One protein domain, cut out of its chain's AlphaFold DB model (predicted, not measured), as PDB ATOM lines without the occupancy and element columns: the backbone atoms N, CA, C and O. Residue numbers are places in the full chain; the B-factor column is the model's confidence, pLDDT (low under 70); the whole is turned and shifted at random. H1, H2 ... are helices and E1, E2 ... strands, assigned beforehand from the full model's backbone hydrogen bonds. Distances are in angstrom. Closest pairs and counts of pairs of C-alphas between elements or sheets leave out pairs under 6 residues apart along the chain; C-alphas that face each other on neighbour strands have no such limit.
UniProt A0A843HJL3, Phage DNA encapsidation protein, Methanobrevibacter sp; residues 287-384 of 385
ATOM      1  N   ASP A 287     -31.006  33.013  22.508       92.12
ATOM      2  CA  ASP A 287     -32.181  33.092  21.630       92.12
ATOM      3  C   ASP A 287     -32.839  34.484  21.601       92.12
ATOM      4  O   ASP A 287     -33.537  34.814  20.640       92.12
ATOM      5  N   ASP A 288     -32.582  35.322  22.611       92.50
ATOM      6  CA  ASP A 288     -33.058  36.709  22.665       92.50
ATOM      7  C   ASP A 288     -32.160  37.656  21.838       92.50
ATOM      8  O   ASP A 288     -32.526  38.800  21.549       92.50
ATOM      9  N   CYS A 289     -30.994  37.173  21.401       93.50
ATOM     10  CA  CYS A 289     -30.031  37.909  20.596       93.50
ATOM     11  C   CYS A 289     -30.175  37.604  19.100       93.50
ATOM     12  O   CYS A 289     -30.260  36.458  18.657       93.50
ATOM     13  N   LYS A 290     -30.069  38.638  18.258       95.75
ATOM     14  CA  LYS A 290     -29.964  38.453  16.807       95.75
ATOM     15  C   LYS A 290     -28.506  38.257  16.403       95.75
ATOM     16  O   LYS A 290     -27.712  39.198  16.457       95.75
ATOM     17  N   LYS A 291     -28.169  37.074  15.886       96.19
ATOM     18  CA  LYS A 291     -26.874  36.838  15.232       96.19
ATOM     19  C   LYS A 291     -26.798  37.555  13.885       96.19
ATOM     20  O   LYS A 291     -27.574  37.267  12.976       96.19
ATOM     21  N   LEU A 292     -25.844  38.473  13.757       95.69
ATOM     22  CA  LEU A 292     -25.614  39.255  12.543       95.69
ATOM     23  C   LEU A 292     -24.592  38.591  11.620       95.69
ATOM     24  O   LEU A 292     -24.791  38.552  10.407       95.69
ATOM     25  N   TYR A 293     -23.500  38.076  12.187       95.25
ATOM     26  CA  TYR A 293     -22.431  37.441  11.421       95.25
ATOM     27  C   TYR A 293     -21.590  36.494  12.284       95.25
ATOM     28  O   TYR A 293     -21.654  36.535  13.512       95.25
ATOM     29  N   THR A 294     -20.788  35.645  11.641       95.56
ATOM     30  CA  THR A 294     -19.793  34.796  12.308       95.56
ATOM     31  C   THR A 294     -18.489  34.826  11.528       95.56
ATOM     32  O   THR A 294     -18.469  34.507  10.337       95.56
ATOM     33  N   ILE A 295     -17.404  35.168  12.212       95.44
ATOM     34  CA  ILE A 295     -16.040  34.893  11.756       95.44
ATOM     35  C   ILE A 295     -15.450  33.801  12.643       95.44
ATOM     36  O   ILE A 295     -15.947  33.550  13.741       95.44
ATOM     37  N   PHE A 296     -14.405  33.142  12.171       96.25
ATOM     38  CA  PHE A 296     -13.745  32.083  12.921       96.25
ATOM     39  C   PHE A 296     -12.329  32.494  13.276       96.25
ATOM     40  O   PHE A 296     -11.682  33.189  12.500       96.25
ATOM     41  N   TYR A 297     -11.847  32.043  14.425       94.75
ATOM     42  CA  TYR A 297     -10.452  32.166  14.812       94.75
ATOM     43  C   TYR A 297      -9.861  30.765  14.950       94.75
ATOM     44  O   TYR A 297     -10.354  29.970  15.748       94.75
ATOM     45  N   LYS A 298      -8.839  30.446  14.154       92.62
ATOM     46  CA  LYS A 298      -8.173  29.143  14.134       92.62
ATOM     47  C   LYS A 298      -6.706  29.296  14.506       92.62
ATOM     48  O   LYS A 298      -5.954  29.917  13.756       92.62
ATOM     49  N   SER A 299      -6.297  28.667  15.600       88.31
ATOM     50  CA  SER A 299      -4.891  28.565  15.987       88.31
ATOM     51  C   SER A 299      -4.641  27.293  16.785       88.31
ATOM     52  O   SER A 299      -5.480  26.882  17.584       88.31
ATOM     53  N   MET A 300      -3.483  26.669  16.554       83.31
ATOM     54  CA  MET A 300      -3.160  25.335  17.076       83.31
ATOM     55  C   MET A 300      -4.307  24.342  16.776       83.31
ATOM     56  O   MET A 300      -4.802  24.303  15.648       83.31
ATOM     57  N   ASP A 301      -4.756  23.593  17.785       84.12
ATOM     58  CA  ASP A 301      -5.908  22.685  17.721       84.12
ATOM     59  C   ASP A 301      -7.241  23.382  18.061       84.12
ATOM     60  O   ASP A 301      -8.292  22.737  18.130       84.12
ATOM     61  N   PHE A 302      -7.224  24.699  18.283       89.94
ATOM     62  CA  PHE A 302      -8.411  25.464  18.635       89.94
ATOM     63  C   PHE A 302      -9.059  26.103  17.415       89.94
ATOM     64  O   PHE A 302      -8.420  26.717  16.554       89.94
ATOM     65  N   LEU A 303     -10.382  26.008  17.393       93.75
ATOM     66  CA  LEU A 303     -11.230  26.699  16.446       93.75
ATOM     67  C   LEU A 303     -12.368  27.351  17.223       93.75
ATOM     68  O   LEU A 303     -13.171  26.670  17.860       93.75
ATOM     69  N   PHE A 304     -12.424  28.673  17.176       96.50
ATOM     70  CA  PHE A 304     -13.437  29.475  17.849       96.50
ATOM     71  C   PHE A 304     -14.368  30.104  16.819       96.50
ATOM     72  O   PHE A 304     -13.925  30.582  15.774       96.50
ATOM     73  N   ALA A 305     -15.661  30.133  17.125       97.00
ATOM     74  CA  ALA A 305     -16.632  30.952  16.417       97.00
ATOM     75  C   ALA A 305     -16.799  32.276  17.171       97.00
ATOM     76  O   ALA A 305     -17.120  32.273  18.357       97.00
ATOM     77  N   LEU A 306     -16.580  33.387  16.471       97.38
ATOM     78  CA  LEU A 306     -16.766  34.749  16.962       97.38
ATOM     79  C   LEU A 306     -18.052  35.285  16.336       97.38
ATOM     80  O   LEU A 306     -18.087  35.748  15.187       97.38
ATOM     81  N   GLU A 307     -19.141  35.166  17.077       96.75
ATOM     82  CA  GLU A 307     -20.470  35.546  16.629       96.75
ATOM     83  C   GLU A 307     -20.749  37.003  16.989       96.75
ATOM     84  O   GLU A 307     -20.698  37.391  18.152       96.75
ATOM     85  N   LEU A 308     -21.045  37.822  15.981       96.94
ATOM     86  CA  LEU A 308     -21.489  39.192  16.189       96.94
ATOM     87  C   LEU A 308     -22.969  39.164  16.565       96.94
ATOM     88  O   LEU A 308     -23.821  38.889  15.709       96.94
ATOM     89  N   LEU A 309     -23.267  39.429  17.831       96.75
ATOM     90  CA  LEU A 309     -24.626  39.417  18.357       96.75
ATOM     91  C   LEU A 309     -25.115  40.842  18.589       96.75
ATOM     92  O   LEU A 309     -24.376  41.697  19.073       96.75
ATOM     93  N   LYS A 310     -26.378  41.090  18.237       95.12
ATOM     94  CA  LYS A 310     -27.115  42.295  18.615       95.12
ATOM     95  C   LYS A 310     -28.256  41.890  19.534       95.12
ATOM     96  O   LYS A 310     -29.201  41.242  19.081       95.12
ATOM     97  N   CYS A 311     -28.160  42.295  20.787       92.12
ATOM     98  CA  CYS A 311     -29.160  42.039  21.813       92.12
ATOM     99  C   CYS A 311     -29.740  43.374  22.315       92.12
ATOM    100  O   CYS A 311     -29.518  44.416  21.684       92.12
ATOM    101  N   LYS A 312     -30.512  43.370  23.406       87.94
ATOM    102  CA  LYS A 312     -31.129  44.604  23.928       87.94
ATOM    103  C   LYS A 312     -30.083  45.565  24.480       87.94
ATOM    104  O   LYS A 312     -30.189  46.769  24.261       87.94
ATOM    105  N   GLU A 313     -29.062  45.029  25.143       81.62
ATOM    106  CA  GLU A 313     -27.996  45.813  25.782       81.62
ATOM    107  C   GLU A 313     -26.984  46.410  24.795       81.62
ATOM    108  O   GLU A 313     -26.211  47.300  25.147       81.62
ATOM    109  N   GLY A 314     -26.989  45.948  23.542       90.56
ATOM    110  CA  GLY A 314     -26.110  46.457  22.500       90.56
ATOM    111  C   GLY A 314     -25.553  45.363  21.602       90.56
ATOM    112  O   GLY A 314     -26.179  44.328  21.374       90.56
ATOM    113  N   MET A 315     -24.377  45.637  21.040       94.31
ATOM    114  CA  MET A 315     -23.660  44.732  20.149       94.31
ATOM    115  C   MET A 315     -22.347  44.307  20.797       94.31
ATOM    116  O   MET A 315     -21.639  45.141  21.358       94.31
ATOM    117  N   PHE A 316     -22.030  43.021  20.716       96.19
ATOM    118  CA  PHE A 316     -20.805  42.446  21.263       96.19
ATOM    119  C   PHE A 316     -20.425  41.170  20.505       96.19
ATOM    120  O   PHE A 316     -21.202  40.640  19.701       96.19
ATOM    121  N   ILE A 317     -19.206  40.693  20.746       97.25
ATOM    122  CA  ILE A 317     -18.696  39.441  20.189       97.25
ATOM    123  C   ILE A 317     -18.943  38.328  21.201       97.25
ATOM    124  O   ILE A 317     -18.448  38.395  22.321       97.25
ATOM    125  N   PHE A 318     -19.659  37.288  20.793       97.44
ATOM    126  CA  PHE A 318     -19.786  36.057  21.559       97.44
ATOM    127  C   PHE A 318     -18.817  35.001  21.025       97.44
ATOM    128  O   PHE A 318     -18.871  34.634  19.848       97.44
ATOM    129  N   VAL A 319     -17.928  34.521  21.888       97.69
ATOM    130  CA  VAL A 319     -16.898  33.536  21.561       97.69
ATOM    131  C   VAL A 319     -17.294  32.177  22.114       97.69
ATOM    132  O   VAL A 319     -17.575  32.026  23.301       97.69
ATOM    133  N   ARG A 320     -17.274  31.163  21.252       96.06
ATOM    134  CA  ARG A 320     -17.538  29.771  21.631       96.06
ATOM    135  C   ARG A 320     -16.633  28.809  20.863       96.06
ATOM    136  O   ARG A 320     -16.232  29.136  19.738       96.06
ATOM    137  N   PRO A 321     -16.352  27.610  21.391       94.69
ATOM    138  CA  PRO A 321     -15.651  26.588  20.634       94.69
ATOM    139  C   PRO A 321     -16.476  26.170  19.411       94.69
ATOM    140  O   PRO A 321     -17.716  26.174  19.408       94.69
ATOM    141  N   HIS A 322     -15.775  25.808  18.345       94.25
ATOM    142  CA  HIS A 322     -16.354  25.298  17.116       94.25
ATOM    143  C   HIS A 322     -15.672  23.986  16.741       94.25
ATOM    144  O   HIS A 322     -14.463  23.929  16.554       94.25
ATOM    145  N   THR A 323     -16.461  22.920  16.657       86.38
ATOM    146  CA  THR A 323     -15.966  21.546  16.489       86.38
ATOM    147  C   THR A 323     -16.287  20.944  15.128       86.38
ATOM    148  O   THR A 323     -15.829  19.848  14.830       86.38
ATOM    149  N   THR A 324     -17.078  21.630  14.304       87.81
ATOM    150  CA  THR A 324     -17.460  21.141  12.976       87.81
ATOM    151  C   THR A 324     -16.613  21.784  11.892       87.81
ATOM    152  O   THR A 324     -16.055  22.865  12.086       87.81
ATOM    153  N   ASP A 325     -16.585  21.155  10.723       87.69
ATOM    154  CA  ASP A 325     -15.858  21.687   9.582       87.69
ATOM    155  C   ASP A 325     -16.377  23.058   9.144       87.69
ATOM    156  O   ASP A 325     -17.580  23.353   9.129       87.69
ATOM    157  N   LEU A 326     -15.431  23.907   8.749       90.25
ATOM    158  CA  LEU A 326     -15.732  25.238   8.253       90.25
ATOM    159  C   LEU A 326     -16.363  25.160   6.868       90.25
ATOM    160  O   LEU A 326     -15.877  24.490   5.957       90.25
ATOM    161  N   ARG A 327     -17.431  25.934   6.676       87.00
ATOM    162  CA  ARG A 327     -18.042  26.090   5.353       87.00
ATOM    163  C   ARG A 327     -17.057  26.807   4.414       87.00
ATOM    164  O   ARG A 327     -16.407  27.752   4.860       87.00
ATOM    165  N   PRO A 328     -17.040  26.510   3.100       81.88
ATOM    166  CA  PRO A 328     -16.071  27.091   2.157       81.88
ATOM    167  C   PRO A 328     -16.027  28.630   2.089       81.88
ATOM    168  O   PRO A 328     -15.041  29.209   1.644       81.88
ATOM    169  N   LYS A 329     -17.105  29.311   2.498       87.31
ATOM    170  CA  LYS A 329     -17.223  30.781   2.474       87.31
ATOM    171  C   LYS A 329     -16.937  31.448   3.828       87.31
ATOM    172  O   LYS A 329     -17.109  32.662   3.933       87.31
ATOM    173  N   ALA A 330     -16.554  30.681   4.850       91.94
ATOM    174  CA  ALA A 330     -16.239  31.197   6.178       91.94
ATOM    175  C   ALA A 330     -15.032  32.143   6.130       91.94
ATOM    176  O   ALA A 330     -14.062  31.862   5.434       91.94
ATOM    177  N   ILE A 331     -15.100  33.254   6.865       93.50
ATOM    178  CA  ILE A 331     -13.955  34.148   7.083       93.50
ATOM    179  C   ILE A 331     -13.205  33.640   8.311       93.50
ATOM    180  O   ILE A 331     -13.826  33.426   9.354       93.50
ATOM    181  N   VAL A 332     -11.896  33.442   8.182       94.81
ATOM    182  CA  VAL A 332     -11.067  32.794   9.197       94.81
ATOM    183  C   VAL A 332      -9.857  33.662   9.508       94.81
ATOM    184  O   VAL A 332      -9.064  33.981   8.628       94.81
ATOM    185  N   ILE A 333      -9.698  34.013  10.773       93.56
ATOM    186  CA  ILE A 333      -8.460  34.564  11.299       93.56
ATOM    187  C   ILE A 333      -7.586  33.384  11.709       93.56
ATOM    188  O   ILE A 333      -8.055  32.506  12.432       93.56
ATOM    189  N   SER A 334      -6.349  33.316  11.222       91.25
ATOM    190  CA  SER A 334      -5.434  32.235  11.581       91.25
ATOM    191  C   SER A 334      -3.980  32.673  11.632       91.25
ATOM    192  O   SER A 334      -3.518  33.489  10.839       91.25
ATOM    193  N   ASP A 335      -3.254  32.064  12.559       85.38
ATOM    194  CA  ASP A 335      -1.800  32.114  12.697       85.38
ATOM    195  C   ASP A 335      -1.063  31.234  11.669       85.38
ATOM    196  O   ASP A 335       0.158  31.320  11.534       85.38
ATOM    197  N   THR A 336      -1.785  30.385  10.936       85.69
ATOM    198  CA  THR A 336      -1.235  29.537   9.875       85.69
ATOM    199  C   THR A 336      -1.435  30.171   8.506       85.69
ATOM    200  O   THR A 336      -2.501  30.702   8.193       85.69
ATOM    201  N   PHE A 337      -0.399  30.107   7.666       87.00
ATOM    202  CA  PHE A 337      -0.504  30.579   6.291       87.00
ATOM    203  C   PHE A 337      -1.551  29.763   5.527       87.00
ATOM    204  O   PHE A 337      -1.512  28.533   5.504       87.00
ATOM    205  N   ASN A 338      -2.466  30.466   4.865       89.81
ATOM    206  CA  ASN A 338      -3.438  29.881   3.958       89.81
ATOM    207  C   ASN A 338      -3.627  30.839   2.769       89.81
ATOM    208  O   ASN A 338      -3.904  32.017   2.993       89.81
ATOM    209  N   PRO A 339      -3.480  30.367   1.518       89.88
ATOM    210  CA  PRO A 339      -3.535  31.231   0.340       89.88
ATOM    211  C   PRO A 339      -4.950  31.735   0.005       89.88
ATOM    212  O   PRO A 339      -5.108  32.593  -0.860       89.88
ATOM    213  N   SER A 340      -5.995  31.200   0.643       90.56
ATOM    214  CA  SER A 340      -7.370  31.634   0.407       90.56
ATOM    215  C   SER A 340      -7.581  33.081   0.874       90.56
ATOM    216  O   SER A 340      -7.261  33.399   2.018       90.56
ATOM    217  N   PRO A 341      -8.248  33.947   0.084       88.00
ATOM    218  CA  PRO A 341      -8.549  35.329   0.479       88.00
ATOM    219  C   PRO A 341      -9.541  35.427   1.650       88.00
ATOM    220  O   PRO A 341      -9.866  36.516   2.118       88.00
ATOM    221  N   ARG A 342     -10.087  34.289   2.093       90.56
ATOM    222  CA  ARG A 342     -10.951  34.175   3.272       90.56
ATOM    223  C   ARG A 342     -10.168  34.000   4.568       90.56
ATOM    224  O   ARG A 342     -10.776  34.089   5.631       90.56
ATOM    225  N   TYR A 343      -8.870  33.737   4.464       93.00
ATOM    226  CA  TYR A 343      -7.969  33.606   5.590       93.00
ATOM    227  C   TYR A 343      -7.149  34.881   5.736       93.00
ATOM    228  O   TYR A 343      -6.629  35.422   4.762       93.00
ATOM    229  N   SER A 344      -7.025  35.365   6.963       90.88
ATOM    230  CA  SER A 344      -6.167  36.498   7.287       90.88
ATOM    231  C   SER A 344      -5.480  36.269   8.624       90.88
ATOM    232  O   SER A 344      -6.031  35.635   9.515       90.88
ATOM    233  N   ARG A 345      -4.269  36.803   8.792       88.00
ATOM    234  CA  ARG A 345      -3.596  36.784  10.101       88.00
ATOM    235  C   ARG A 345      -4.219  37.769  11.088       88.00
ATOM    236  O   ARG A 345      -4.234  37.537  12.288       88.00
ATOM    237  N   TRP A 346      -4.749  38.864  10.559       88.38
ATOM    238  CA  TRP A 346      -5.324  39.965  11.321       88.38
ATOM    239  C   TRP A 346      -6.825  40.069  11.072       88.38
ATOM    240  O   TRP A 346      -7.363  39.391  10.190       88.38
ATOM    241  N   TRP A 347      -7.492  40.956  11.813       89.50
ATOM    242  CA  TRP A 347      -8.867  41.351  11.514       89.50
ATOM    243  C   TRP A 347      -9.006  41.702  10.020       89.50
ATOM    244  O   TRP A 347      -8.140  42.402   9.484       89.50
ATOM    245  N   PRO A 348     -10.055  41.224   9.325       86.62
ATOM    246  CA  PRO A 348     -10.241  41.510   7.905       86.62
ATOM    247  C   PRO A 348     -10.221  43.016   7.623       86.62
ATOM    248  O   PRO A 348     -10.897  43.783   8.304       86.62
ATOM    249  N   ASN A 349      -9.493  43.456   6.594       87.12
ATOM    250  CA  ASN A 349      -9.422  44.874   6.229       87.12
ATOM    251  C   ASN A 349     -10.675  45.319   5.445       87.12
ATOM    252  O   ASN A 349     -10.624  45.588   4.247       87.12
ATOM    253  N   ASN A 350     -11.832  45.293   6.104       88.88
ATOM    254  CA  ASN A 350     -13.127  45.707   5.569       88.88
ATOM    255  C   ASN A 350     -14.043  46.206   6.703       88.88
ATOM    256  O   ASN A 350     -13.697  46.109   7.880       88.88
ATOM    257  N   ALA A 351     -15.230  46.716   6.358       91.69
ATOM    258  CA  ALA A 351     -16.177  47.266   7.334       91.69
ATOM    259  C   ALA A 351     -16.568  46.267   8.438       91.69
ATOM    260  O   ALA A 351     -16.717  46.650   9.593       91.69
ATOM    261  N   LEU A 352     -16.694  44.980   8.100       90.88
ATOM    262  CA  LEU A 352     -16.999  43.940   9.079       90.88
ATOM    263  C   LEU A 352     -15.835  43.752  10.059       90.88
ATOM    264  O   LEU A 352     -16.047  43.761  11.266       90.88
ATOM    265  N   GLY A 353     -14.607  43.601   9.559       91.44
ATOM    266  CA  GLY A 353     -13.434  43.440  10.416       91.44
ATOM    267  C   GLY A 353     -13.155  44.670  11.282       91.44
ATOM    268  O   GLY A 353     -12.721  44.504  12.417       91.44
ATOM    269  N   ALA A 354     -13.496  45.875  10.812       93.62
ATOM    270  CA  ALA A 354     -13.450  47.092  11.622       93.62
ATOM    271  C   ALA A 354     -14.411  47.032  12.826       93.62
ATOM    272  O   ALA A 354     -14.002  47.383  13.928       93.62
ATOM    273  N   ILE A 355     -15.638  46.523  12.645       95.50
ATOM    274  CA  ILE A 355     -16.605  46.328  13.746       95.50
ATOM    275  C   ILE A 355     -16.071  45.319  14.767       95.50
ATOM    276  O   ILE A 355     -16.105  45.579  15.966       95.50
ATOM    277  N   TYR A 356     -15.567  44.168  14.308       95.19
ATOM    278  CA  TYR A 356     -15.004  43.163  15.216       95.19
ATOM    279  C   TYR A 356     -13.800  43.701  15.990       95.19
ATOM    280  O   TYR A 356     -13.702  43.485  17.195       95.19
ATOM    281  N   LYS A 357     -12.902  44.418  15.310       93.88
ATOM    282  CA  LYS A 357     -11.742  45.033  15.948       93.88
ATOM    283  C   LYS A 357     -12.166  46.040  17.018       93.88
ATOM    284  O   LYS A 357     -11.689  45.940  18.138       93.88
ATOM    285  N   ASP A 358     -13.086  46.950  16.699       95.38
ATOM    286  CA  ASP A 358     -13.580  47.956  17.646       95.38
ATOM    287  C   ASP A 358     -14.222  47.315  18.887       95.38
ATOM    288  O   ASP A 358     -13.874  47.656  20.016       95.38
ATOM    289  N   LEU A 359     -15.095  46.321  18.703       95.94
ATOM    290  CA  LEU A 359     -15.712  45.611  19.825       95.94
ATOM    291  C   LEU A 359     -14.678  44.867  20.678       95.94
ATOM    292  O   LEU A 359     -14.772  44.894  21.903       95.94
ATOM    293  N   TYR A 360     -13.693  44.222  20.052       94.19
ATOM    294  CA  TYR A 360     -12.629  43.520  20.765       94.19
ATOM    295  C   TYR A 360     -11.739  44.486  21.558       94.19
ATOM    296  O   TYR A 360     -11.531  44.278  22.753       94.19
ATOM    297  N   ASP A 361     -11.272  45.562  20.922       92.62
ATOM    298  CA  ASP A 361     -10.377  46.555  21.527       92.62
ATOM    299  C   ASP A 361     -11.065  47.305  22.689       92.62
ATOM    300  O   ASP A 361     -10.413  47.657  23.670       92.62
ATOM    301  N   ASN A 362     -12.393  47.480  22.635       94.38
ATOM    302  CA  ASN A 362     -13.202  48.063  23.716       94.38
ATOM    303  C   ASN A 362     -13.720  47.033  24.746       94.38
ATOM    304  O   ASN A 362     -14.586  47.358  25.565       94.38
ATOM    305  N   GLY A 363     -13.252  45.780  24.702       93.50
ATOM    306  CA  GLY A 363     -13.629  44.740  25.667       93.50
ATOM    307  C   GLY A 363     -15.096  44.298  25.598       93.50
ATOM    308  O   GLY A 363     -15.622  43.739  26.559       93.50
ATOM    309  N   LYS A 364     -15.788  44.529  24.476       95.50
ATOM    310  CA  LYS A 364     -17.172  44.086  24.221       95.50
ATOM    311  C   LYS A 364     -17.192  42.647  23.710       95.50
ATOM    312  O   LYS A 364     -17.669  42.358  22.609       95.50
ATOM    313  N   VAL A 365     -16.642  41.750  24.522       96.31
ATOM    314  CA  VAL A 365     -16.495  40.324  24.223       96.31
ATOM    315  C   VAL A 365     -17.032  39.515  25.394       96.31
ATOM    316  O   VAL A 365     -16.710  39.813  26.540       96.31
ATOM    317  N   CYS A 366     -17.825  38.492  25.104       96.06
ATOM    318  CA  CYS A 366     -18.287  37.510  26.075       96.06
ATOM    319  C   CYS A 366     -18.064  36.086  25.558       96.06
ATOM    320  O   CYS A 366     -17.823  35.869  24.368       96.06
ATOM    321  N   TYR A 367     -18.123  35.112  26.459       96.69
ATOM    322  CA  TYR A 367     -17.673  33.744  26.215       96.69
ATOM    323  C   TYR A 367     -18.742  32.726  26.603       96.69
ATOM    324  O   TYR A 367     -19.585  32.996  27.461       96.69
ATOM    325  N   SER A 368     -18.727  31.549  25.969       94.50
ATOM    326  CA  SER A 368     -19.637  30.449  26.321       94.50
ATOM    327  C   SER A 368     -19.423  29.943  27.745       94.50
ATOM    328  O   SER A 368     -20.378  29.552  28.409       94.50
ATOM    329  N   ASP A 369     -18.172  29.961  28.192       92.50
ATOM    330  CA  ASP A 369     -17.711  29.496  29.492       92.50
ATOM    331  C   ASP A 369     -16.295  30.042  29.761       92.50
ATOM    332  O   ASP A 369     -15.618  30.553  28.860       92.50
ATOM    333  N   ASN A 370     -15.842  29.923  31.009       91.12
ATOM    334  CA  ASN A 370     -14.543  30.435  31.445       91.12
ATOM    335  C   ASN A 370     -13.357  29.725  30.780       91.12
ATOM    336  O   ASN A 370     -12.352  30.372  30.498       91.12
ATOM    337  N   LEU A 371     -13.466  28.427  30.476       90.56
ATOM    338  CA  LEU A 371     -12.400  27.680  29.801       90.56
ATOM    339  C   LEU A 371     -12.185  28.199  28.375       90.56
ATOM    340  O   LEU A 371     -11.055  28.413  27.940       90.56
ATOM    341  N   THR A 372     -13.278  28.464  27.665       93.06
ATOM    342  CA  THR A 372     -13.267  29.089  26.343       93.06
ATOM    343  C   THR A 372     -12.647  30.479  26.401       93.06
ATOM    344  O   THR A 372     -11.820  30.798  25.547       93.06
ATOM    345  N   GLY A 373     -13.004  31.278  27.410       93.19
ATOM    346  CA  GLY A 373     -12.390  32.582  27.656       93.19
ATOM    347  C   GLY A 373     -10.883  32.490  27.861       93.19
ATOM    348  O   GLY A 373     -10.135  33.135  27.123       93.19
ATOM    349  N   THR A 374     -10.435  31.621  28.772       91.81
ATOM    350  CA  THR A 374      -9.011  31.405  29.063       91.81
ATOM    351  C   THR A 374      -8.256  31.024  27.797       91.81
ATOM    352  O   THR A 374      -7.273  31.673  27.439       91.81
ATOM    353  N   ASN A 375      -8.738  30.006  27.080       92.06
ATOM    354  CA  ASN A 375      -8.069  29.505  25.884       92.06
ATOM    355  C   ASN A 375      -8.012  30.564  24.780       92.06
ATOM    356  O   ASN A 375      -6.968  30.752  24.158       92.06
ATOM    357  N   PHE A 376      -9.119  31.265  24.527       93.44
ATOM    358  CA  PHE A 376      -9.171  32.280  23.480       93.44
ATOM    359  C   PHE A 376      -8.224  33.446  23.774       93.44
ATOM    360  O   PHE A 376      -7.484  33.866  22.886       93.44
ATOM    361  N   VAL A 377      -8.211  33.951  25.010       91.69
ATOM    362  CA  VAL A 377      -7.329  35.058  25.403       91.69
ATOM    363  C   VAL A 377      -5.863  34.644  25.328       91.69
ATOM    364  O   VAL A 377      -5.083  35.351  24.695       91.69
ATOM    365  N   GLN A 378      -5.502  33.476  25.864       89.00
ATOM    366  CA  GLN A 378      -4.127  32.965  25.803       89.00
ATOM    367  C   GLN A 378      -3.642  32.789  24.365       89.00
ATOM    368  O   GLN A 378      -2.527  33.184  24.027       89.00
ATOM    369  N   VAL A 379      -4.480  32.226  23.492       88.88
ATOM    370  CA  VAL A 379      -4.161  32.116  22.068       88.88
ATOM    371  C   VAL A 379      -3.953  33.510  21.466       88.88
ATOM    372  O   VAL A 379      -2.929  33.755  20.839       88.88
ATOM    373  N   MET A 380      -4.869  34.452  21.695       86.81
ATOM    374  CA  MET A 380      -4.741  35.812  21.163       86.81
ATOM    375  C   MET A 380      -3.472  36.525  21.653       86.81
ATOM    376  O   MET A 380      -2.832  37.222  20.870       86.81
ATOM    377  N   GLU A 381      -3.090  36.367  22.921       81.81
ATOM    378  CA  GLU A 381      -1.892  36.988  23.507       81.81
ATOM    379  C   GLU A 381      -0.591  36.390  22.977       81.81
ATOM    380  O   GLU A 381       0.326  37.133  22.621       81.81
ATOM    381  N   ASN A 382      -0.536  35.067  22.833       71.00
ATOM    382  CA  ASN A 382       0.634  34.360  22.318       71.00
ATOM    383  C   ASN A 382       0.995  34.746  20.871       71.00
ATOM    384  O   ASN A 382       2.150  34.599  20.473       71.00
ATOM    385  N   TYR A 383       0.038  35.274  20.100       68.44
ATOM    386  CA  TYR A 383       0.229  35.698  18.707       68.44
ATOM    387  C   TYR A 383       0.196  37.221  18.491       68.44
ATOM    388  O   TYR A 383       0.264  37.671  17.346       68.44
ATOM    389  N   LYS A 384       0.136  38.031  19.562       61.28
ATOM    390  CA  LYS A 384       0.214  39.508  19.493       61.28
ATOM    391  C   LYS A 384       1.624  40.055  19.191       61.28
ATOM    392  O   LYS A 384       1.775  41.274  19.142       61.28
TER     393      LYS A 384
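What this domain is: This is residues 287 to 384 of the 385 residues of the protein "Phage DNA encapsidation protein" of Methanobrevibacter sp (UniProt A0A843HJL3). A strongly twisted, curled sheet of five strands has two helices, H1 and H2, over one face, both crossing the strands. The long strands E1, E2 and E3 form the body of the sheet, the short E4 and E5 run along its two edges, and a long loop, residues 335 to 350, leads from E4 to H1. The printed part has 98 residues with five named strands and two named helices, in the order E1 E2 E3 E4 H1 E5 H2. The sheet runs E4, E1, E2, E3, E5 and is mixed; the class is mixed, helices and strands. The whole is compact, with a radius of gyration of the C-alphas of 12.9 A and spans of 38 by 29 by 26 A.

How they stand to each other: E1, residues 290 to 299, E2, residues 302 to 310, and E3, residues 315 to 321, form a meander, each strand the antiparallel neighbour of the one before. In the hairpin E1 and E2, N 292 and O 308 are 2.8 A apart; in the hairpin E2 and E3, N 307 and O 318 are 2.8 A apart; both are within hydrogen-bond range. The edge strand E4, residues 332 to 334, is parallel to E1, with N 333 and O 296 at 2.8 A. The edge strand E5, residues 365 to 367, is parallel to E3, with N 366 and O 317 at 2.9 A. H1, residues 351 to 361, and H2, residues 370 to 382, on one face of the sheet, make two layers with it. H1 has a height over the sheet of 9.2 A and runs across the strands, at 71 degrees to E1 on the local plane; its closest C-alphas to E3 are those of Leu 359 and Phe 316, 6.2 A apart. H2 has a height of 7.8 A and runs across the strands over E3, at 82 degrees to it on the local plane; their closest C-alphas are those of Thr 372 and Arg 320, 6.4 A apart. H1 and H2 are apart. In both helices every O i to N i+4 pair is within hydrogen-bond range.

Where its parts are: E1 begins at C-alpha 290 (-29.964, 38.453, 16.807), bends by 55 degrees at residue 293 and is 27.0 A long. E2 is 25.2 A long, E3 19.8 A, E4 6.1 A and E5 7.0 A. H1 is 15.3 A long. H2 is 18.1 A long and ends at C-alpha 382 (0.634, 34.360, 22.318).

The domain as a whole: The two C-alphas farthest apart, those of Lys 312 and Pro 339, are 38.7 A apart. The printed part has no cut. The link from E4 to H1 is long, with 16 residues. Residues 383 to 384 have a pLDDT under 70.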